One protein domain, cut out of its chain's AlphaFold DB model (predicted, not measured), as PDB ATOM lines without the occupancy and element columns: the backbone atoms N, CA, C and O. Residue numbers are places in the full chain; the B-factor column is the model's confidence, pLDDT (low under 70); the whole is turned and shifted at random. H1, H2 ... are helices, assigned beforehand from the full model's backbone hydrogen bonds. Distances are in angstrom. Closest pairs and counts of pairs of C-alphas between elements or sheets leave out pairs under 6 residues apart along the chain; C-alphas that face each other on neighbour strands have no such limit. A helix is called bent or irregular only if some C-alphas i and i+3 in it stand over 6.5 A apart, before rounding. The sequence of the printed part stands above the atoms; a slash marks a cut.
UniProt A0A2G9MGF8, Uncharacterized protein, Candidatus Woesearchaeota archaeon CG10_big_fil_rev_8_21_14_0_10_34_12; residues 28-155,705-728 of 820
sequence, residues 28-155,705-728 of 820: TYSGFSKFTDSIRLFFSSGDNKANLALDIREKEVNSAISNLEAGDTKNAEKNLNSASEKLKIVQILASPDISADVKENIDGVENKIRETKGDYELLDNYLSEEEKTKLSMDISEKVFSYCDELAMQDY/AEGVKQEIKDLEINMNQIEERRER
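AT A GLANCE: This is residues 28 to 155 and 705 to 728 of the 820 residues of an uncharacterized protein of Candidatus Woesearchaeota archaeon CG10_big_fil_rev_8_21_14_0_10_34_12 (UniProt A0A2G9MGF8). The longest helix, H5, forms one corner of a four-helix up-and-down bundle with H2, H3 and H4, in which H2 and H5 stand across from each other and H3 and H4 fill the two remaining corners. H1 packs outside on H2 and H6 outside on H5, at opposite edges, giving an elongated slab of nearly aligned helices. The printed part has 152 residues, with six named helices in the order H1 to H6 and no named strand, and its class is all helix. It is compact, with a radius of gyration of the C-alphas of 17.0 A, and spans 58 by 37 by 23 A.

IN THESE COORDINATES: H5, residues 121 to 153, is 48.8 A long, from C-alpha 121 at (29.397, -26.696, 4.439) to C-alpha 153 at (2.278, -57.926, -21.393). H4 is residues 96 to 115, 29.1 A, and is irregular: C-alphas 97 and 100 are 7.3 A apart. H3 is residues 73 to 93, 30.4 A, and H2 is residues 46 to 69, 35.1 A. H1 is residues 31 to 43, 18.9 A, beginning at (47.811, -43.524, -1.416). H6 is residues 705 to 728, 35.0 A, and its last C-alpha is at (21.967, -22.205, -6.453).

HOW THE PARTS SIT: In the bundle of H2, H3, H4 and H5, each helix runs against the one before it in the chain. H5 and H4 form a hairpin and touch at a shallow tilt of 16 degrees, closest at the C-alphas of Pro 96 and Glu 141, 5.0 A. H5 touches H3 with residues 122 to 137 alone, the same way at a shallow tilt of 2 degrees; the C-alphas of Gln 91 and Thr 133 are closest, 5.8 A. H2 and H3 are a hairpin, touching closest at the C-alphas of Ala 64 and Ala 76, 4.0 A. H2 touches H4, the same way at a shallow tilt of 3 degrees, with the C-alphas of Glu 58 and Val 109 closest, 7.0 A. H2 and H5 are near each other. H6 touches H5, opposite ways at a shallow tilt of 16 degrees, closest at the C-alphas of Tyr 146 and Ala 705, 5.2 A. H1 forms a hairpin with H2, touching its residues 49 to 56 alone, closest at the C-alphas of Leu 41 and Lys 49, 5.8 A. H1 and H6 are apart. Each O i to N i+4 pair is within hydrogen-bond range in H1, H2 and H6, against 16 of 17 in H3, 14 of 16 in H4 and 28 of 29 in H5.

THE WHOLE: The two C-alphas farthest apart, those of Gly 71 and Asp 154, are 58.6 A from each other. Residues 156 to 704 are not printed, and C-alphas 155 and 705 are 13.1 A apart across the cut. Of the links that are printed whole, each is tight. The mean pLDDT of the printed part is 94.6, and no printed residue is under 70.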
ATOM      1  N   THR A  28      44.783 -42.218   7.737       75.50
ATOM      2  CA  THR A  28      44.138 -41.630   6.568       75.50
ATOM      3  C   THR A  28      44.221 -42.630   5.418       75.50
ATOM      4  O   THR A  28      45.210 -43.361   5.278       75.50
ATOM      5  N   TYR A  29      43.154 -42.716   4.620       87.75
ATOM      6  CA  TYR A  29      43.047 -43.674   3.522       87.75
ATOM      7  C   TYR A  29      44.227 -43.482   2.554       87.75
ATOM      8  O   TYR A  29      44.311 -42.501   1.809       87.75
ATOM      9  N   SER A  30      45.204 -44.390   2.660       87.50
ATOM     10  CA  SER A  30      46.556 -44.168   2.150       87.50
ATOM     11  C   SER A  30      46.614 -44.200   0.623       87.50
ATOM     12  O   SER A  30      45.822 -44.878  -0.032       87.50
ATOM     13  N   GLY A  31      47.614 -43.531   0.038       87.31
ATOM     14  CA  GLY A  31      47.811 -43.524  -1.416       87.31
ATOM     15  C   GLY A  31      47.966 -44.924  -2.029       87.31
ATOM     16  O   GLY A  31      47.512 -45.150  -3.148       87.31
ATOM     17  N   PHE A  32      48.539 -45.883  -1.293       86.69
ATOM     18  CA  PHE A  32      48.648 -47.267  -1.762       86.69
ATOM     19  C   PHE A  32      47.294 -47.991  -1.740       86.69
ATOM     20  O   PHE A  32      46.956 -48.662  -2.710       86.69
ATOM     21  N   SER A  33      46.489 -47.805  -0.688       90.62
ATOM     22  CA  SER A  33      45.135 -48.374  -0.600       90.62
ATOM     23  C   SER A  33      44.211 -47.818  -1.692       90.62
ATOM     24  O   SER A  33      43.515 -48.584  -2.355       90.62
ATOM     25  N   LYS A  34      44.280 -46.503  -1.952       91.62
ATOM     26  CA  LYS A  34      43.578 -45.849  -3.072       91.62
ATOM     27  C   LYS A  34      43.955 -46.470  -4.416       91.62
ATOM     28  O   LYS A  34      43.091 -46.716  -5.258       91.62
ATOM     29  N   PHE A  35      45.243 -46.748  -4.621       89.31
ATOM     30  CA  PHE A  35      45.744 -47.376  -5.840       89.31
ATOM     31  C   PHE A  35      45.228 -48.812  -6.009       89.31
ATOM     32  O   PHE A  35      44.718 -49.152  -7.077       89.31
ATOM     33  N   THR A  36      45.311 -49.646  -4.967       91.88
ATOM     34  CA  THR A  36      44.833 -51.037  -5.036       91.88
ATOM     35  C   THR A  36      43.334 -51.116  -5.284       91.88
ATOM     36  O   THR A  36      42.890 -51.916  -6.108       91.88
ATOM     37  N   ASP A  37      42.561 -50.257  -4.625       94.94
ATOM     38  CA  ASP A  37      41.111 -50.227  -4.778       94.94
ATOM     39  C   ASP A  37      40.704 -49.693  -6.162       94.94
ATOM     40  O   ASP A  37      39.805 -50.245  -6.790       94.94
ATOM     41  N   SER A  38      41.425 -48.703  -6.705       91.44
ATOM     42  CA  SER A  38      41.206 -48.212  -8.076       91.44
ATOM     43  C   SER A  38      41.454 -49.295  -9.131       91.44
ATOM     44  O   SER A  38      40.677 -49.422 -10.076       91.44
ATOM     45  N   ILE A  39      42.500 -50.113  -8.957       90.00
ATOM     46  CA  ILE A  39      42.753 -51.274  -9.823       90.00
ATOM     47  C   ILE A  39      41.607 -52.278  -9.716       90.00
ATOM     48  O   ILE A  39      41.101 -52.752 -10.732       90.00
ATOM     49  N   ARG A  40      41.176 -52.606  -8.496       94.25
ATOM     50  CA  ARG A  40      40.092 -53.569  -8.283       94.25
ATOM     51  C   ARG A  40      38.772 -53.070  -8.888       94.25
ATOM     52  O   ARG A  40      38.060 -53.853  -9.511       94.25
ATOM     53  N   LEU A  41      38.491 -51.771  -8.777       94.25
ATOM     54  CA  LEU A  41      37.313 -51.124  -9.356       94.25
ATOM     55  C   LEU A  41      37.322 -51.175 -10.885       94.25
ATOM     56  O   LEU A  41      36.277 -51.382 -11.499       94.25
ATOM     57  N   PHE A  42      38.496 -51.032 -11.503       91.06
ATOM     58  CA  PHE A  42      38.656 -51.140 -12.952       91.06
ATOM     59  C   PHE A  42      38.320 -52.543 -13.481       91.06
ATOM     60  O   PHE A  42      37.682 -52.661 -14.522       91.06
ATOM     61  N   PHE A  43      38.709 -53.598 -12.757       91.31
ATOM     62  CA  PHE A  43      38.466 -54.993 -13.155       91.31
ATOM     63  C   PHE A  43      37.116 -55.566 -12.703       91.31
ATOM     64  O   PHE A  43      36.806 -56.711 -13.026       91.31
ATOM     65  N   SER A  44      36.324 -54.805 -11.949       93.50
ATOM     66  CA  SER A  44      34.983 -55.218 -11.528       93.50
ATOM     67  C   SER A  44      33.941 -54.836 -12.589       93.50
ATOM     68  O   SER A  44      34.179 -53.952 -13.412       93.50
ATOM     69  N   SER A  45      32.767 -55.466 -12.572       92.00
ATOM     70  CA  SER A  45      31.633 -55.133 -13.449       92.00
ATOM     71  C   SER A  45      30.298 -55.270 -12.707       92.00
ATOM     72  O   SER A  45      30.244 -55.934 -11.670       92.00
ATOM     73  N   GLY A  46      29.247 -54.618 -13.225       92.25
ATOM     74  CA  GLY A  46      27.889 -54.648 -12.660       92.25
ATOM     75  C   GLY A  46      27.849 -54.324 -11.165       92.25
ATOM     76  O   GLY A  46      28.603 -53.470 -10.689       92.25
ATOM     77  N   ASP A  47      27.046 -55.081 -10.421       94.38
ATOM     78  CA  ASP A  47      26.847 -54.906  -8.977       94.38
ATOM     79  C   ASP A  47      28.131 -55.078  -8.157       94.38
ATOM     80  O   ASP A  47      28.358 -54.356  -7.191       94.38
ATOM     81  N   ASN A  48      29.057 -55.949  -8.578       95.56
ATOM     82  CA  ASN A  48      30.356 -56.076  -7.906       95.56
ATOM     83  C   ASN A  48      31.172 -54.777  -7.986       95.56
ATOM     84  O   ASN A  48      31.920 -54.450  -7.063       95.56
ATOM     85  N   LYS A  49      31.049 -54.034  -9.093       96.25
ATOM     86  CA  LYS A  49      31.696 -52.728  -9.251       96.25
ATOM     87  C   LYS A  49      30.981 -51.650  -8.443       96.25
ATOM     88  O   LYS A  49      31.674 -50.815  -7.870       96.25
ATOM     89  N   ALA A  50      29.650 -51.683  -8.376       96.69
ATOM     90  CA  ALA A  50      28.865 -50.777  -7.541       96.69
ATOM     91  C   ALA A  50      29.184 -50.967  -6.045       96.69
ATOM     92  O   ALA A  50      29.569 -50.010  -5.381       96.69
ATOM     93  N   ASN A  51      29.183 -52.206  -5.546       97.69
ATOM     94  CA  ASN A  51      29.544 -52.526  -4.159       97.69
ATOM     95  C   ASN A  51      30.976 -52.102  -3.817       97.69
ATOM     96  O   ASN A  51      31.231 -51.482  -2.789       97.69
ATOM     97  N   LEU A  52      31.929 -52.350  -4.717       97.50
ATOM     98  CA  LEU A  52      33.292 -51.879  -4.505       97.50
ATOM     99  C   LEU A  52      33.401 -50.345  -4.556       97.50
ATOM    100  O   LEU A  52      34.233 -49.766  -3.858       97.50
ATOM    101  N   ALA A  53      32.589 -49.668  -5.372       97.75
ATOM    102  CA  ALA A  53      32.519 -48.210  -5.376       97.75
ATOM    103  C   ALA A  53      31.980 -47.682  -4.037       97.75
ATOM    104  O   ALA A  53      32.571 -46.742  -3.506       97.75
ATOM    105  N   LEU A  54      30.956 -48.326  -3.460       97.81
ATOM    106  CA  LEU A  54      30.454 -48.026  -2.116       97.81
ATOM    107  C   LEU A  54      31.551 -48.182  -1.059       97.81
ATOM    108  O   LEU A  54      31.786 -47.234  -0.305       97.81
ATOM    109  N   ASP A  55      32.277 -49.302  -1.045       97.50
ATOM    110  CA  ASP A  55      33.379 -49.539  -0.098       97.50
ATOM    111  C   ASP A  55      34.450 -48.437  -0.172       97.50
ATOM    112  O   ASP A  55      34.970 -47.969   0.842       97.50
ATOM    113  N   ILE A  56      34.819 -48.019  -1.389       97.31
ATOM    114  CA  ILE A  56      35.818 -46.962  -1.601       97.31
ATOM    115  C   ILE A  56      35.274 -45.616  -1.131       97.31
ATOM    116  O   ILE A  56      35.975 -44.885  -0.434       97.31
ATOM    117  N   ARG A  57      34.030 -45.301  -1.491       97.44
ATOM    118  CA  ARG A  57      33.329 -44.075  -1.100       97.44
ATOM    119  C   ARG A  57      33.262 -43.933   0.417       97.44
ATOM    120  O   ARG A  57      33.615 -42.877   0.928       97.44
ATOM    121  N   GLU A  58      32.966 -45.005   1.148       97.56
ATOM    122  CA  GLU A  58      32.939 -44.980   2.615       97.56
ATOM    123  C   GLU A  58      34.327 -44.664   3.200       97.56
ATOM    124  O   GLU A  58      34.468 -43.817   4.087       97.56
ATOM    125  N   LYS A  59      35.392 -45.288   2.671       96.50
ATOM    126  CA  LYS A  59      36.778 -44.993   3.085       96.50
ATOM    127  C   LYS A  59      37.172 -43.544   2.796       96.50
ATOM    128  O   LYS A  59      37.871 -42.934   3.608       96.50
ATOM    129  N   GLU A  60      36.747 -42.998   1.659       96.94
ATOM    130  CA  GLU A  60      37.004 -41.607   1.283       96.94
ATOM    131  C   GLU A  60      36.275 -40.625   2.209       96.94
ATOM    132  O   GLU A  60      36.913 -39.704   2.721       96.94
ATOM    133  N   VAL A  61      34.997 -40.864   2.529       97.06
ATOM    134  CA  VAL A  61      34.239 -40.043   3.493       97.06
ATOM    135  C   VAL A  61      34.873 -40.093   4.882       97.06
ATOM    136  O   VAL A  61      35.121 -39.054   5.493       97.06
ATOM    137  N   ASN A  62      35.252 -41.280   5.361       96.06
ATOM    138  CA  ASN A  62      35.932 -41.438   6.651       96.06
ATOM    139  C   ASN A  62      37.259 -40.658   6.710       96.06
ATOM    140  O   ASN A  62      37.608 -40.054   7.729       96.06
ATOM    141  N   SER A  63      37.993 -40.658   5.598       95.00
ATOM    142  CA  SER A  63      39.229 -39.897   5.438       95.00
ATOM    143  C   SER A  63      38.963 -38.387   5.380       95.00
ATOM    144  O   SER A  63      39.741 -37.607   5.923       95.00
ATOM    145  N   ALA A  64      37.863 -37.954   4.755       95.88
ATOM    146  CA  ALA A  64      37.441 -36.555   4.732       95.88
ATOM    147  C   ALA A  64      37.078 -36.032   6.128       95.88
ATOM    148  O   ALA A  64      37.600 -34.994   6.525       95.88
ATOM    149  N   ILE A  65      36.280 -36.786   6.891       95.62
ATOM    150  CA  ILE A  65      35.920 -36.464   8.282       95.62
ATOM    151  C   ILE A  65      37.186 -36.287   9.130       95.62
ATOM    152  O   ILE A  65      37.374 -35.247   9.757       95.62
ATOM    153  N   SER A  66      38.118 -37.244   9.057       94.69
ATOM    154  CA  SER A  66      39.390 -37.175   9.796       94.69
ATOM    155  C   SER A  66      40.228 -35.939   9.426       94.69
ATOM    156  O   SER A  66      40.890 -35.346  10.279       94.69
ATOM    157  N   ASN A  67      40.216 -35.536   8.151       94.06
ATOM    158  CA  ASN A  67      40.924 -34.342   7.686       94.06
ATOM    159  C   ASN A  67      40.252 -33.049   8.173       94.06
ATOM    160  O   ASN A  67      40.959 -32.117   8.550       94.06
ATOM    161  N   LEU A  68      38.917 -32.991   8.220       94.44
ATOM    162  CA  LEU A  68      38.177 -31.849   8.773       94.44
ATOM    163  C   LEU A  68      38.447 -31.670  10.269       94.44
ATOM    164  O   LEU A  68      38.712 -30.551  10.710       94.44
ATOM    165  N   GLU A  69      38.477 -32.765  11.031       93.50
ATOM    166  CA  GLU A  69      38.841 -32.757  12.453       93.50
ATOM    167  C   GLU A  69      40.281 -32.260  12.683       93.50
ATOM    168  O   GLU A  69      40.571 -31.599  13.680       93.50
ATOM    169  N   ALA A  70      41.183 -32.533  11.736       93.75
ATOM    170  CA  ALA A  70      42.561 -32.042  11.747       93.75
ATOM    171  C   ALA A  70      42.722 -30.606  11.200       93.75
ATOM    172  O   ALA A  70      43.830 -30.064  11.231       93.75
ATOM    173  N   GLY A  71      41.648 -29.984  10.698       93.56
ATOM    174  CA  GLY A  71      41.673 -28.658  10.069       93.56
ATOM    175  C   GLY A  71      42.245 -28.628   8.643       93.56
ATOM    176  O   GLY A  71      42.542 -27.552   8.126       93.56
ATOM    177  N   ASP A  72      42.409 -29.781   7.991       95.31
ATOM    178  CA  ASP A  72      42.915 -29.921   6.621       95.31
ATOM    179  C   ASP A  72      41.767 -29.957   5.598       95.31
ATOM    180  O   ASP A  72      41.434 -30.982   4.994       95.31
ATOM    181  N   THR A  73      41.135 -28.799   5.409       94.44
ATOM    182  CA  THR A  73      39.949 -28.641   4.552       94.44
ATOM    183  C   THR A  73      40.201 -29.027   3.095       94.44
ATOM    184  O   THR A  73      39.350 -29.647   2.465       94.44
ATOM    185  N   LYS A  74      41.395 -28.743   2.561       95.06
ATOM    186  CA  LYS A  74      41.753 -29.044   1.166       95.06
ATOM    187  C   LYS A  74      41.803 -30.547   0.891       95.06
ATOM    188  O   LYS A  74      41.348 -31.008  -0.157       95.06
ATOM    189  N   ASN A  75      42.389 -31.327   1.800       94.25
ATOM    190  CA  ASN A  75      42.416 -32.779   1.639       94.25
ATOM    191  C   ASN A  75      41.051 -33.413   1.931       94.25
ATOM    192  O   ASN A  75      40.735 -34.440   1.333       94.25
ATOM    193  N   ALA A  76      40.237 -32.810   2.805       95.19
ATOM    194  CA  ALA A  76      38.850 -33.221   2.993       95.19
ATOM    195  C   ALA A  76      38.022 -33.051   1.711       95.19
ATOM    196  O   ALA A  76      37.458 -34.028   1.228       95.19
ATOM    197  N   GLU A  77      38.046 -31.862   1.105       95.44
ATOM    198  CA  GLU A  77      37.365 -31.560  -0.160       95.44
ATOM    199  C   GLU A  77      37.774 -32.538  -1.273       95.44
ATOM    200  O   GLU A  77      36.933 -33.108  -1.966       95.44
ATOM    201  N   LYS A  78      39.077 -32.821  -1.406       95.81
ATOM    202  CA  LYS A  78      39.575 -33.797  -2.386       95.81
ATOM    203  C   LYS A  78      39.007 -35.205  -2.167       95.81
ATOM    204  O   LYS A  78      38.717 -35.894  -3.145       95.81
ATOM    205  N   ASN A  79      38.900 -35.651  -0.916       95.88
ATOM    206  CA  ASN A  79      38.343 -36.964  -0.600       95.88
ATOM    207  C   ASN A  79      36.825 -36.998  -0.843       95.88
ATOM    208  O   ASN A  79      36.353 -37.965  -1.430       95.88
ATOM    209  N   LEU A  80      36.084 -35.937  -0.493       96.62
ATOM    210  CA  LEU A  80      34.643 -35.835  -0.768       96.62
ATOM    211  C   LEU A  80      34.351 -35.828  -2.270       96.62
ATOM    212  O   LEU A  80      33.529 -36.611  -2.726       96.62
ATOM    213  N   ASN A  81      35.104 -35.065  -3.065       95.94
ATOM    214  CA  ASN A  81      34.981 -35.099  -4.526       95.94
ATOM    215  C   ASN A  81      35.250 -36.506  -5.084       95.94
ATOM    216  O   ASN A  81      34.532 -36.988  -5.956       95.94
ATOM    217  N   SER A  82      36.265 -37.203  -4.556       96.12
ATOM    218  CA  SER A  82      36.539 -38.593  -4.938       96.12
ATOM    219  C   SER A  82      35.403 -39.540  -4.539       96.12
ATOM    220  O   SER A  82      35.115 -40.473  -5.286       96.12
ATOM    221  N   ALA A  83      34.771 -39.322  -3.385       97.38
ATOM    222  CA  ALA A  83      33.616 -40.078  -2.918       97.38
ATOM    223  C   ALA A  83      32.384 -39.837  -3.812       97.38
ATOM    224  O   ALA A  83      31.766 -40.807  -4.249       97.38
ATOM    225  N   SER A  84      32.100 -38.588  -4.199       96.94
ATOM    226  CA  SER A  84      31.009 -38.250  -5.127       96.94
ATOM    227  C   SER A  84      31.193 -38.909  -6.498       96.94
ATOM    228  O   SER A  84      30.251 -39.458  -7.062       96.94
ATOM    229  N   GLU A  85      32.423 -38.963  -7.019       96.88
ATOM    230  CA  GLU A  85      32.712 -39.690  -8.264       96.88
ATOM    231  C   GLU A  85      32.448 -41.201  -8.151       96.88
ATOM    232  O   GLU A  85      32.137 -41.857  -9.145       96.88
ATOM    233  N   LYS A  86      32.554 -41.787  -6.951       97.88
ATOM    234  CA  LYS A  86      32.171 -43.188  -6.728       97.88
ATOM    235  C   LYS A  86      30.660 -43.363  -6.629       97.88
ATOM    236  O   LYS A  86      30.171 -44.354  -7.162       97.88
ATOM    237  N   LEU A  87      29.931 -42.412  -6.047       97.56
ATOM    238  CA  LEU A  87      28.463 -42.430  -6.046       97.56
ATOM    239  C   LEU A  87      27.893 -42.419  -7.467       97.56
ATOM    240  O   LEU A  87      27.022 -43.225  -7.768       97.56
ATOM    241  N   LYS A  88      28.464 -41.634  -8.389       96.81
ATOM    242  CA  LYS A  88      28.072 -41.668  -9.814       96.81
ATOM    243  C   LYS A  88      28.211 -43.059 -10.441       96.81
ATOM    244  O   LYS A  88      27.386 -43.468 -11.251       96.81
ATOM    245  N   ILE A  89      29.243 -43.819 -10.059       96.00
ATOM    246  CA  ILE A  89      29.414 -45.207 -10.520       96.00
ATOM    247  C   ILE A  89      28.297 -46.097  -9.964       96.00
ATOM    248  O   ILE A  89      27.789 -46.942 -10.698       96.00
ATOM    249  N   VAL A  90      27.912 -45.909  -8.697       96.75
ATOM    250  CA  VAL A  90      26.802 -46.637  -8.063       96.75
ATOM    251  C   VAL A  90      25.481 -46.314  -8.761       96.75
ATOM    252  O   VAL A  90      24.801 -47.237  -9.184       96.75
ATOM    253  N   GLN A  91      25.175 -45.032  -8.988       95.00
ATOM    254  CA  GLN A  91      23.960 -44.574  -9.681       95.00
ATOM    255  C   GLN A  91      23.774 -45.232 -11.059       95.00
ATOM    256  O   GLN A  91      22.666 -45.606 -11.427       95.00
ATOM    257  N   ILE A  92      24.863 -45.408 -11.817       92.75
ATOM    258  CA  ILE A  92      24.818 -45.976 -13.175       92.75
ATOM    259  C   ILE A  92      24.749 -47.510 -13.166       92.75
ATOM    260  O   ILE A  92      24.118 -48.107 -14.037       92.75
ATOM    261  N   LEU A  93      25.466 -48.164 -12.246       93.50
ATOM    262  CA  LEU A  93      25.718 -49.607 -12.324       93.50
ATOM    263  C   LEU A  93      24.903 -50.455 -11.357       93.50
ATOM    264  O   LEU A  93      24.828 -51.659 -11.589       93.50
ATOM    265  N   ALA A  94      24.364 -49.874 -10.287       94.56
ATOM    266  CA  ALA A  94      23.642 -50.636  -9.285       94.56
ATOM    267  C   ALA A  94      22.303 -51.135  -9.829       94.56
ATOM    268  O   ALA A  94      21.494 -50.367 -10.358       94.56
ATOM    269  N   SER A  95      22.085 -52.439  -9.696       94.81
ATOM    270  CA  SER A  95      20.801 -53.062  -9.968       94.81
ATOM    271  C   SER A  95      19.839 -52.903  -8.775       94.81
ATOM    272  O   SER A  95      20.270 -52.670  -7.642       94.81
ATOM    273  N   PRO A  96      18.525 -53.101  -8.991       94.12
ATOM    274  CA  PRO A  96      17.527 -53.186  -7.935       94.12
ATOM    275  C   PRO A  96      17.851 -54.223  -6.855       94.12
ATOM    276  O   PRO A  96      17.398 -54.065  -5.729       94.12
ATOM    277  N   ASP A  97      18.640 -55.265  -7.157       94.62
ATOM    278  CA  ASP A  97      18.947 -56.312  -6.171       94.62
ATOM    279  C   ASP A  97      19.858 -55.814  -5.051       94.62
ATOM    280  O   ASP A  97      19.757 -56.294  -3.927       94.62
ATOM    281  N   ILE A  98      20.730 -54.845  -5.344       96.44
ATOM    282  CA  ILE A  98      21.627 -54.244  -4.349       96.44
ATOM    283  C   ILE A  98      21.124 -52.891  -3.845       96.44
ATOM    284  O   ILE A  98      21.799 -52.243  -3.053       96.44
ATOM    285  N   SER A  99      19.950 -52.442  -4.291       96.44
ATOM    286  CA  SER A  99      19.396 -51.134  -3.930       96.44
ATOM    287  C   SER A  99      19.173 -50.992  -2.420       96.44
ATOM    288  O   SER A  99      19.521 -49.962  -1.843       96.44
ATOM    289  N   ALA A 100      18.680 -52.039  -1.749       97.62
ATOM    290  CA  ALA A 100      18.526 -52.035  -0.293       97.62
ATOM    291  C   ALA A 100      19.880 -51.874   0.426       97.62
ATOM    292  O   ALA A 100      20.005 -51.005   1.288       97.62
ATOM    293  N   ASP A 101      20.899 -52.633   0.007       97.56
ATOM    294  CA  ASP A 101      22.259 -52.554   0.560       97.56
ATOM    295  C   ASP A 101      22.884 -51.168   0.322       97.56
ATOM    296  O   ASP A 101      23.561 -50.618   1.194       97.56
ATOM    297  N   VAL A 102      22.639 -50.576  -0.855       97.88
ATOM    298  CA  VAL A 102      23.065 -49.211  -1.191       97.88
ATOM    299  C   VAL A 102      22.406 -48.213  -0.239       97.88
ATOM    300  O   VAL A 102      23.120 -47.440   0.396       97.88
ATOM    301  N   LYS A 103      21.074 -48.237  -0.097       98.19
ATOM    302  CA  LYS A 103      20.323 -47.308   0.766       98.19
ATOM    303  C   LYS A 103      20.752 -47.423   2.232       98.19
ATOM    304  O   LYS A 103      21.050 -46.399   2.842       98.19
ATOM    305  N   GLU A 104      20.878 -48.646   2.759       98.06
ATOM    306  CA  GLU A 104      21.355 -48.895   4.128       98.06
ATOM    307  C   GLU A 104      22.768 -48.338   4.336       98.06
ATOM    308  O   GLU A 104      23.062 -47.693   5.347       98.06
ATOM    309  N   ASN A 105      23.658 -48.551   3.366       97.94
ATOM    310  CA  ASN A 105      25.008 -48.035   3.474       97.94
ATOM    311  C   ASN A 105      25.033 -46.491   3.434       97.94
ATOM    312  O   ASN A 105      25.747 -45.864   4.222       97.94
ATOM    313  N   ILE A 106      24.236 -45.872   2.559       98.00
ATOM    314  CA  ILE A 106      24.091 -44.413   2.508       98.00
ATOM    315  C   ILE A 106      23.590 -43.878   3.855       98.00
ATOM    316  O   ILE A 106      24.198 -42.958   4.400       98.00
ATOM    317  N   ASP A 107      22.564 -44.494   4.449       97.75
ATOM    318  CA  ASP A 107      22.069 -44.131   5.785       97.75
ATOM    319  C   ASP A 107      23.174 -44.206   6.850       97.75
ATOM    320  O   ASP A 107      23.301 -43.319   7.699       97.75
ATOM    321  N   GLY A 108      24.013 -45.243   6.796       97.25
ATOM    322  CA  GLY A 108      25.174 -45.384   7.675       97.25
ATOM    323  C   GLY A 108      26.164 -44.222   7.545       97.25
ATOM    324  O   GLY A 108      26.645 -43.695   8.554       97.25
ATOM    325  N   VAL A 109      26.446 -43.786   6.316       97.06
ATOM    326  CA  VAL A 109      27.341 -42.654   6.044       97.06
ATOM    327  C   VAL A 109      26.718 -41.318   6.449       97.06
ATOM    328  O   VAL A 109      27.393 -40.519   7.100       97.06
ATOM    329  N   GLU A 110      25.439 -41.086   6.153       96.69
ATOM    330  CA  GLU A 110      24.720 -39.881   6.582       96.69
ATOM    331  C   GLU A 110      24.720 -39.736   8.106       96.69
ATOM    332  O   GLU A 110      25.018 -38.663   8.635       96.69
ATOM    333  N   ASN A 111      24.436 -40.824   8.829       96.75
ATOM    334  CA  ASN A 111      24.459 -40.829  10.289       96.75
ATOM    335  C   ASN A 111      25.852 -40.484  10.824       96.75
ATOM    336  O   ASN A 111      25.982 -39.659  11.727       96.75
ATOM    337  N   LYS A 112      26.905 -41.034  10.214       96.31
ATOM    338  CA  LYS A 112      28.288 -40.733  10.596       96.31
ATOM    339  C   LYS A 112      28.671 -39.271  10.347       96.31
ATOM    340  O   LYS A 112      29.372 -38.667  11.161       96.31
ATOM    341  N   ILE A 113      28.205 -38.691   9.241       95.62
ATOM    342  CA  ILE A 113      28.390 -37.268   8.936       95.62
ATOM    343  C   ILE A 113      27.672 -36.408   9.985       95.62
ATOM    344  O   ILE A 113      28.294 -35.519  10.558       95.62
ATOM    345  N   ARG A 114      26.412 -36.724  10.315       93.31
ATOM    346  CA  ARG A 114      25.619 -36.001  11.330       93.31
ATOM    347  C   ARG A 114      26.201 -36.100  12.745       93.31
ATOM    348  O   ARG A 114      26.063 -35.166  13.533       93.31
ATOM    349  N   GLU A 115      26.845 -37.213  13.091       95.12
ATOM    350  CA  GLU A 115      27.527 -37.395  14.383       95.12
ATOM    351  C   GLU A 115      28.835 -36.594  14.498       95.12
ATOM    352  O   GLU A 115      29.299 -36.308  15.611       95.12
ATOM    353  N   THR A 116      29.430 -36.215  13.367       93.56
ATOM    354  CA  THR A 116      30.664 -35.428  13.334       93.56
ATOM    355  C   THR A 116      30.367 -34.002  13.798       93.56
ATOM    356  O   THR A 116      29.599 -33.264  13.188       93.56
ATOM    357  N   LYS A 117      30.979 -33.585  14.912       84.88
ATOM    358  CA  LYS A 117      30.766 -32.248  15.480       84.88
ATOM    359  C   LYS A 117      31.483 -31.185  14.649       84.88
ATOM    360  O   LYS A 117      32.685 -30.995  14.806       84.88
ATOM    361  N   GLY A 118      30.732 -30.439  13.853       81.94
ATOM    362  CA  GLY A 118      31.197 -29.230  13.183       81.94
ATOM    363  C   GLY A 118      30.246 -28.837  12.063       81.94
ATOM    364  O   GLY A 118      29.714 -29.702  11.379       81.94
ATOM    365  N   ASP A 119      30.013 -27.538  11.913       77.31
ATOM    366  CA  ASP A 119      29.232 -26.985  10.806       77.31
ATOM    367  C   ASP A 119      30.158 -26.881   9.585       77.31
ATOM    368  O   ASP A 119      30.928 -25.925   9.442       77.31
ATOM    369  N   TYR A 120      30.211 -27.959   8.801       84.19
ATOM    370  CA  TYR A 120      31.072 -28.068   7.630       84.19
ATOM    371  C   TYR A 120      30.208 -28.065   6.367       84.19
ATOM    372  O   TYR A 120      29.761 -29.116   5.923       84.19
ATOM    373  N   GLU A 121      30.087 -26.903   5.729       90.44
ATOM    374  CA  GLU A 121      29.397 -26.696   4.439       90.44
ATOM    375  C   GLU A 121      29.817 -27.709   3.345       90.44
ATOM    376  O   GLU A 121      29.041 -28.076   2.464       90.44
ATOM    377  N   LEU A 122      31.055 -28.221   3.408       92.19
ATOM    378  CA  LEU A 122      31.544 -29.284   2.520       92.19
ATOM    379  C   LEU A 122      30.796 -30.617   2.695       92.19
ATOM    380  O   LEU A 122      30.612 -31.335   1.715       92.19
ATOM    381  N   LEU A 123      30.408 -30.970   3.924       94.62
ATOM    382  CA  LEU A 123      29.676 -32.204   4.211       94.62
ATOM    383  C   LEU A 123      28.208 -32.083   3.798       94.62
ATOM    384  O   LEU A 123      27.681 -33.041   3.247       94.62
ATOM    385  N   ASP A 124      27.588 -30.915   3.968       92.50
ATOM    386  CA  ASP A 124      26.202 -30.684   3.537       92.50
ATOM    387  C   ASP A 124      26.055 -30.815   2.018       92.50
ATOM    388  O   ASP A 124      25.197 -31.550   1.531       92.50
ATOM    389  N   ASN A 125      26.978 -30.217   1.258       91.75
ATOM    390  CA  ASN A 125      27.041 -30.388  -0.196       91.75
ATOM    391  C   ASN A 125      27.195 -31.855  -0.624       91.75
ATOM    392  O   ASN A 125      26.715 -32.250  -1.687       91.75
ATOM    393  N   TYR A 126      27.901 -32.655   0.177       95.56
ATOM    394  CA  TYR A 126      28.093 -34.076  -0.084       95.56
ATOM    395  C   TYR A 126      26.856 -34.908   0.294       95.56
ATOM    396  O   TYR A 126      26.520 -35.839  -0.434       95.56
ATOM    397  N   LEU A 127      26.138 -34.559   1.369       96.12
ATOM    398  CA  LEU A 127      24.883 -35.217   1.756       96.12
ATOM    399  C   LEU A 127      23.827 -35.138   0.642       96.12
ATOM    400  O   LEU A 127      23.120 -36.114   0.410       96.12
ATOM    401  N   SER A 128      23.781 -34.039  -0.113       95.00
ATOM    402  CA  SER A 128      22.906 -33.919  -1.289       95.00
ATOM    403  C   SER A 128      23.220 -34.955  -2.385       95.00
ATOM    404  O   SER A 128      22.318 -35.419  -3.080       95.00
ATOM    405  N   GLU A 129      24.485 -35.373  -2.538       96.31
ATOM    406  CA  GLU A 129      24.872 -36.426  -3.498       96.31
ATOM    407  C   GLU A 129      24.486 -37.830  -3.014       96.31
ATOM    408  O   GLU A 129      24.142 -38.701  -3.819       96.31
ATOM    409  N   GLU A 130      24.531 -38.055  -1.702       97.44
ATOM    410  CA  GLU A 130      24.041 -39.276  -1.060       97.44
ATOM    411  C   GLU A 130      22.511 -39.395  -1.239       97.44
ATOM    412  O   GLU A 130      22.016 -40.427  -1.699       97.44
ATOM    413  N   GLU A 131      21.764 -38.303  -1.020       96.75
ATOM    414  CA  GLU A 131      20.312 -38.231  -1.253       96.75
ATOM    415  C   GLU A 131      19.949 -38.466  -2.731       96.75
ATOM    416  O   GLU A 131      19.083 -39.288  -3.041       96.75
ATOM    417  N   LYS A 132      20.674 -37.835  -3.667       96.56
ATOM    418  CA  LYS A 132      20.520 -38.082  -5.113       96.56
ATOM    419  C   LYS A 132      20.754 -39.553  -5.467       96.56
ATOM    420  O   LYS A 132      20.055 -40.110  -6.312       96.56
ATOM    421  N   THR A 133      21.709 -40.208  -4.808       97.38
ATOM    422  CA  THR A 133      21.982 -41.633  -5.030       97.38
ATOM    423  C   THR A 133      20.838 -42.515  -4.535       97.38
ATOM    424  O   THR A 133      20.463 -43.441  -5.250       97.38
ATOM    425  N   LYS A 134      20.228 -42.213  -3.381       97.75
ATOM    426  CA  LYS A 134      19.027 -42.923  -2.901       97.75
ATOM    427  C   LYS A 134      17.871 -42.823  -3.894       97.75
ATOM    428  O   LYS A 134      17.340 -43.854  -4.299       97.75
ATOM    429  N   LEU A 135      17.558 -41.610  -4.354       97.12
ATOM    430  CA  LEU A 135      16.507 -41.389  -5.354       97.12
ATOM    431  C   LEU A 135      16.811 -42.100  -6.674       97.12
ATOM    432  O   LEU A 135      15.918 -42.685  -7.277       97.12
ATOM    433  N   SER A 136      18.073 -42.117  -7.109       96.31
ATOM    434  CA  SER A 136      18.484 -42.885  -8.286       96.31
ATOM    435  C   SER A 136      18.226 -44.385  -8.119       96.31
ATOM    436  O   SER A 136      17.929 -45.049  -9.109       96.31
ATOM    437  N   MET A 137      18.342 -44.934  -6.904       97.00
ATOM    438  CA  MET A 137      18.015 -46.338  -6.642       97.00
ATOM    439  C   MET A 137      16.504 -46.578  -6.659       97.00
ATOM    440  O   MET A 137      16.065 -47.553  -7.267       97.00
ATOM    441  N   ASP A 138      15.708 -45.666  -6.088       96.94
ATOM    442  CA  ASP A 138      14.240 -45.712  -6.181       96.94
ATOM    443  C   ASP A 138      13.775 -45.655  -7.648       96.94
ATOM    444  O   ASP A 138      12.939 -46.451  -8.077       96.94
ATOM    445  N   ILE A 139      14.366 -44.765  -8.454       95.69
ATOM    446  CA  ILE A 139      14.102 -44.673  -9.896       95.69
ATOM    447  C   ILE A 139      14.473 -45.986 -10.589       95.69
ATOM    448  O   ILE A 139      13.653 -46.518 -11.329       95.69
ATOM    449  N   SER A 140      15.664 -46.545 -10.349       94.62
ATOM    450  CA  SER A 140      16.080 -47.812 -10.971       94.62
ATOM    451  C   SER A 140      15.156 -48.982 -10.606       94.62
ATOM    452  O   SER A 140      14.833 -49.792 -11.478       94.62
ATOM    453  N   GLU A 141      14.693 -49.070  -9.355       96.12
ATOM    454  CA  GLU A 141      13.698 -50.063  -8.916       96.12
ATOM    455  C   GLU A 141      12.372 -49.900  -9.668       96.12
ATOM    456  O   GLU A 141      11.813 -50.879 -10.173       96.12
ATOM    457  N   LYS A 142      11.884 -48.662  -9.791       97.19
ATOM    458  CA  LYS A 142      10.621 -48.364 -10.474       97.19
ATOM    459  C   LYS A 142      10.714 -48.555 -11.983       97.19
ATOM    460  O   LYS A 142       9.804 -49.137 -12.562       97.19
ATOM    461  N   VAL A 143      11.815 -48.154 -12.621       96.25
ATOM    462  CA  VAL A 143      12.061 -48.418 -14.050       96.25
ATOM    463  C   VAL A 143      12.125 -49.924 -14.298       96.25
ATOM    464  O   VAL A 143      11.510 -50.400 -15.247       96.25
ATOM    465  N   PHE A 144      12.801 -50.691 -13.436       96.31
ATOM    466  CA  PHE A 144      12.805 -52.148 -13.553       96.31
ATOM    467  C   PHE A 144      11.391 -52.725 -13.458       96.31
ATOM    468  O   PHE A 144      11.005 -53.494 -14.331       96.31
ATOM    469  N   SER A 145      10.605 -52.315 -12.457       96.19
ATOM    470  CA  SER A 145       9.208 -52.743 -12.312       96.19
ATOM    471  C   SER A 145       8.367 -52.378 -13.536       96.19
ATOM    472  O   SER A 145       7.620 -53.210 -14.029       96.19
ATOM    473  N   TYR A 146       8.511 -51.161 -14.060       97.31
ATOM    474  CA  TYR A 146       7.821 -50.706 -15.267       97.31
ATOM    475  C   TYR A 146       8.141 -51.587 -16.481       97.31
ATOM    476  O   TYR A 146       7.240 -52.025 -17.195       97.31
ATOM    477  N   CYS A 147       9.424 -51.864 -16.708       96.88
ATOM    478  CA  CYS A 147       9.868 -52.667 -17.840       96.88
ATOM    479  C   CYS A 147       9.499 -54.145 -17.692       96.88
ATOM    480  O   CYS A 147       9.165 -54.782 -18.687       96.88
ATOM    481  N   ASP A 148       9.526 -54.682 -16.472       96.31
ATOM    482  CA  ASP A 148       9.065 -56.036 -16.158       96.31
ATOM    483  C   ASP A 148       7.568 -56.185 -16.469       96.31
ATOM    484  O   ASP A 148       7.193 -57.084 -17.216       96.31
ATOM    485  N   GLU A 149       6.730 -55.244 -16.020       95.94
ATOM    486  CA  GLU A 149       5.292 -55.231 -16.326       95.94
ATOM    487  C   GLU A 149       5.026 -55.128 -17.835       95.94
ATOM    488  O   GLU A 149       4.251 -55.910 -18.386       95.94
ATOM    489  N   LEU A 150       5.719 -54.225 -18.545       95.94
ATOM    490  CA  LEU A 150       5.615 -54.148 -20.005       95.94
ATOM    491  C   LEU A 150       6.010 -55.463 -20.676       95.94
ATOM    492  O   LEU A 150       5.345 -55.885 -21.619       95.94
ATOM    493  N   ALA A 151       7.074 -56.110 -20.206       96.31
ATOM    494  CA  ALA A 151       7.558 -57.359 -20.773       96.31
ATOM    495  C   ALA A 151       6.584 -58.524 -20.550       96.31
ATOM    496  O   ALA A 151       6.438 -59.356 -21.445       96.31
ATOM    497  N   MET A 152       5.908 -58.565 -19.396       94.38
ATOM    498  CA  MET A 152       4.876 -59.564 -19.091       94.38
ATOM    499  C   MET A 152       3.643 -59.425 -19.994       94.38
ATOM    500  O   MET A 152       3.002 -60.424 -20.331       94.38
ATOM    501  N   GLN A 153       3.331 -58.195 -20.414       94.06
ATOM    502  CA  GLN A 153       2.278 -57.926 -21.393       94.06
ATOM    503  C   GLN A 153       2.741 -58.240 -22.824       94.06
ATOM    504  O   GLN A 153       2.103 -59.006 -23.536       94.06
ATOM    505  N   ASP A 154       3.850 -57.644 -23.260       95.12
ATOM    506  CA  ASP A 154       4.463 -57.886 -24.564       95.12
ATOM    507  C   ASP A 154       5.918 -57.395 -24.562       95.12
ATOM    508  O   ASP A 154       6.220 -56.199 -24.496       95.12
ATOM    509  N   TYR A 155       6.851 -58.332 -24.718       94.12
ATOM    510  CA  TYR A 155       8.280 -58.037 -24.781       94.12
ATOM    511  C   TYR A 155       8.652 -57.035 -25.891       94.12
ATOM    512  O   TYR A 155       9.569 -56.229 -25.714       94.12
ATOM    513  N   ALA A 705       1.564 -50.388 -15.663       93.38
ATOM    514  CA  ALA A 705       2.794 -49.816 -16.202       93.38
ATOM    515  C   ALA A 705       2.719 -48.277 -16.273       93.38
ATOM    516  O   ALA A 705       3.670 -47.589 -15.907       93.38
ATOM    517  N   GLU A 706       1.585 -47.707 -16.683       94.50
ATOM    518  CA  GLU A 706       1.369 -46.256 -16.709       94.50
ATOM    519  C   GLU A 706       1.392 -45.633 -15.307       94.50
ATOM    520  O   GLU A 706       1.993 -44.568 -15.129       94.50
ATOM    521  N   GLY A 707       0.826 -46.315 -14.306       95.50
ATOM    522  CA  GLY A 707       0.921 -45.913 -12.902       95.50
ATOM    523  C   GLY A 707       2.373 -45.822 -12.427       95.50
ATOM    524  O   GLY A 707       2.808 -44.772 -11.952       95.50
ATOM    525  N   VAL A 708       3.166 -46.876 -12.653       95.50
ATOM    526  CA  VAL A 708       4.600 -46.889 -12.297       95.50
ATOM    527  C   VAL A 708       5.378 -45.822 -13.077       95.50
ATOM    528  O   VAL A 708       6.257 -45.157 -12.526       95.50
ATOM    529  N   LYS A 709       5.037 -45.586 -14.350       95.38
ATOM    530  CA  LYS A 709       5.653 -44.536 -15.177       95.38
ATOM    531  C   LYS A 709       5.454 -43.140 -14.594       95.38
ATOM    532  O   LYS A 709       6.344 -42.302 -14.745       95.38
ATOM    533  N   GLN A 710       4.312 -42.879 -13.961       96.38
ATOM    534  CA  GLN A 710       4.060 -41.605 -13.299       96.38
ATOM    535  C   GLN A 710       4.901 -41.457 -12.025       96.38
ATOM    536  O   GLN A 710       5.541 -40.425 -11.858       96.38
ATOM    537  N   GLU A 711       5.010 -42.506 -11.206       97.06
ATOM    538  CA  GLU A 711       5.882 -42.494 -10.019       97.06
ATOM    539  C   GLU A 711       7.353 -42.222 -10.382       97.06
ATOM    540  O   GLU A 711       8.037 -41.464  -9.697       97.06
ATOM    541  N   ILE A 712       7.835 -42.783 -11.500       95.75
ATOM    542  CA  ILE A 712       9.187 -42.503 -12.011       95.75
ATOM    543  C   ILE A 712       9.360 -41.008 -12.309       95.75
ATOM    544  O   ILE A 712      10.386 -40.437 -11.951       95.75
ATOM    545  N   LYS A 713       8.372 -40.360 -12.944       96.62
ATOM    546  CA  LYS A 713       8.443 -38.919 -13.248       96.62
ATOM    547  C   LYS A 713       8.489 -38.078 -11.977       96.62
ATOM    548  O   LYS A 713       9.238 -37.108 -11.923       96.62
ATOM    549  N   ASP A 714       7.712 -38.446 -10.965       97.31
ATOM    550  CA  ASP A 714       7.673 -37.716  -9.698       97.31
ATOM    551  C   ASP A 714       9.031 -37.809  -8.972       97.31
ATOM    552  O   ASP A 714       9.541 -36.811  -8.459       97.31
ATOM    553  N   LEU A 715       9.681 -38.979  -9.012       96.19
ATOM    554  CA  LEU A 715      11.044 -39.158  -8.499       96.19
ATOM    555  C   LEU A 715      12.095 -38.388  -9.319       96.19
ATOM    556  O   LEU A 715      12.991 -37.775  -8.737       96.19
ATOM    557  N   GLU A 716      11.983 -38.380 -10.652       96.00
ATOM    558  CA  GLU A 716      12.849 -37.591 -11.545       96.00
ATOM    559  C   GLU A 716      12.750 -36.085 -11.221       96.00
ATOM    560  O   GLU A 716      13.770 -35.395 -11.167       96.00
ATOM    561  N   ILE A 717      11.545 -35.578 -10.931       97.06
ATOM    562  CA  ILE A 717      11.326 -34.187 -10.501       97.06
ATOM    563  C   ILE A 717      12.036 -33.907  -9.171       97.06
ATOM    564  O   ILE A 717      12.757 -32.914  -9.072       97.06
ATOM    565  N   ASN A 718      11.881 -34.777  -8.170       95.88
ATOM    566  CA  ASN A 718      12.546 -34.612  -6.871       95.88
ATOM    567  C   ASN A 718      14.075 -34.599  -7.014       95.88
ATOM    568  O   ASN A 718      14.755 -33.768  -6.410       95.88
ATOM    569  N   MET A 719      14.618 -35.476  -7.861       95.25
ATOM    570  CA  MET A 719      16.052 -35.535  -8.133       95.25
ATOM    571  C   MET A 719      16.570 -34.243  -8.787       95.25
ATOM    572  O   MET A 719      17.601 -33.715  -8.367       95.25
ATOM    573  N   ASN A 720      15.835 -33.690  -9.758       95.38
ATOM    574  CA  ASN A 720      16.191 -32.424 -10.408       95.38
ATOM    575  C   ASN A 720      16.117 -31.234  -9.439       95.38
ATOM    576  O   ASN A 720      16.978 -30.358  -9.470       95.38
ATOM    577  N   GLN A 721      15.139 -31.209  -8.528       95.81
ATOM    578  CA  GLN A 721      15.029 -30.152  -7.513       95.81
ATOM    579  C   GLN A 721      16.228 -30.120  -6.552       95.81
ATOM    580  O   GLN A 721      16.646 -29.037  -6.128       95.81
ATOM    581  N   ILE A 722      16.794 -31.284  -6.206       93.31
ATOM    582  CA  ILE A 722      18.025 -31.372  -5.402       93.31
ATOM    583  C   ILE A 722      19.208 -30.778  -6.173       93.31
ATOM    584  O   ILE A 722      19.986 -30.003  -5.615       93.31
ATOM    585  N   GLU A 723      19.316 -31.082  -7.466       93.50
ATOM    586  CA  GLU A 723      20.372 -30.557  -8.334       93.50
ATOM    587  C   GLU A 723      20.276 -29.032  -8.495       93.50
ATOM    588  O   GLU A 723      21.256 -28.325  -8.262       93.50
ATOM    589  N   GLU A 724      19.079 -28.494  -8.742       94.00
ATOM    590  CA  GLU A 724      18.842 -27.047  -8.813       94.00
ATOM    591  C   GLU A 724      19.115 -26.323  -7.485       94.00
ATOM    592  O   GLU A 724      19.541 -25.162  -7.469       94.00
ATOM    593  N   ARG A 725      18.838 -26.960  -6.338       92.31
ATOM    594  CA  ARG A 725      19.182 -26.402  -5.020       92.31
ATOM    595  C   ARG A 725      20.700 -26.304  -4.868       92.31
ATOM    596  O   ARG A 725      21.203 -25.236  -4.520       92.31
ATOM    597  N   ARG A 726      21.413 -27.373  -5.221       90.19
ATOM    598  CA  ARG A 726      22.877 -27.438  -5.171       90.19
ATOM    599  C   ARG A 726      23.532 -26.396  -6.082       90.19
ATOM    600  O   ARG A 726      24.456 -25.700  -5.669       90.19
ATOM    601  N   GLU A 727      23.046 -26.233  -7.311       91.62
ATOM    602  CA  GLU A 727      23.576 -25.226  -8.241       91.62
ATOM    603  C   GLU A 727      23.364 -23.788  -7.741       91.62
ATOM    604  O   GLU A 727      24.238 -22.929  -7.913       91.62
ATOM    605  N   ARG A 728      22.232 -23.510  -7.081       91.06
ATOM    606  CA  ARG A 728      21.967 -22.205  -6.453       91.06
ATOM    607  C   ARG A 728      22.899 -21.919  -5.281       91.06
ATOM    608  O   ARG A 728      23.368 -20.790  -5.153       91.06
TER     609      ARG A 728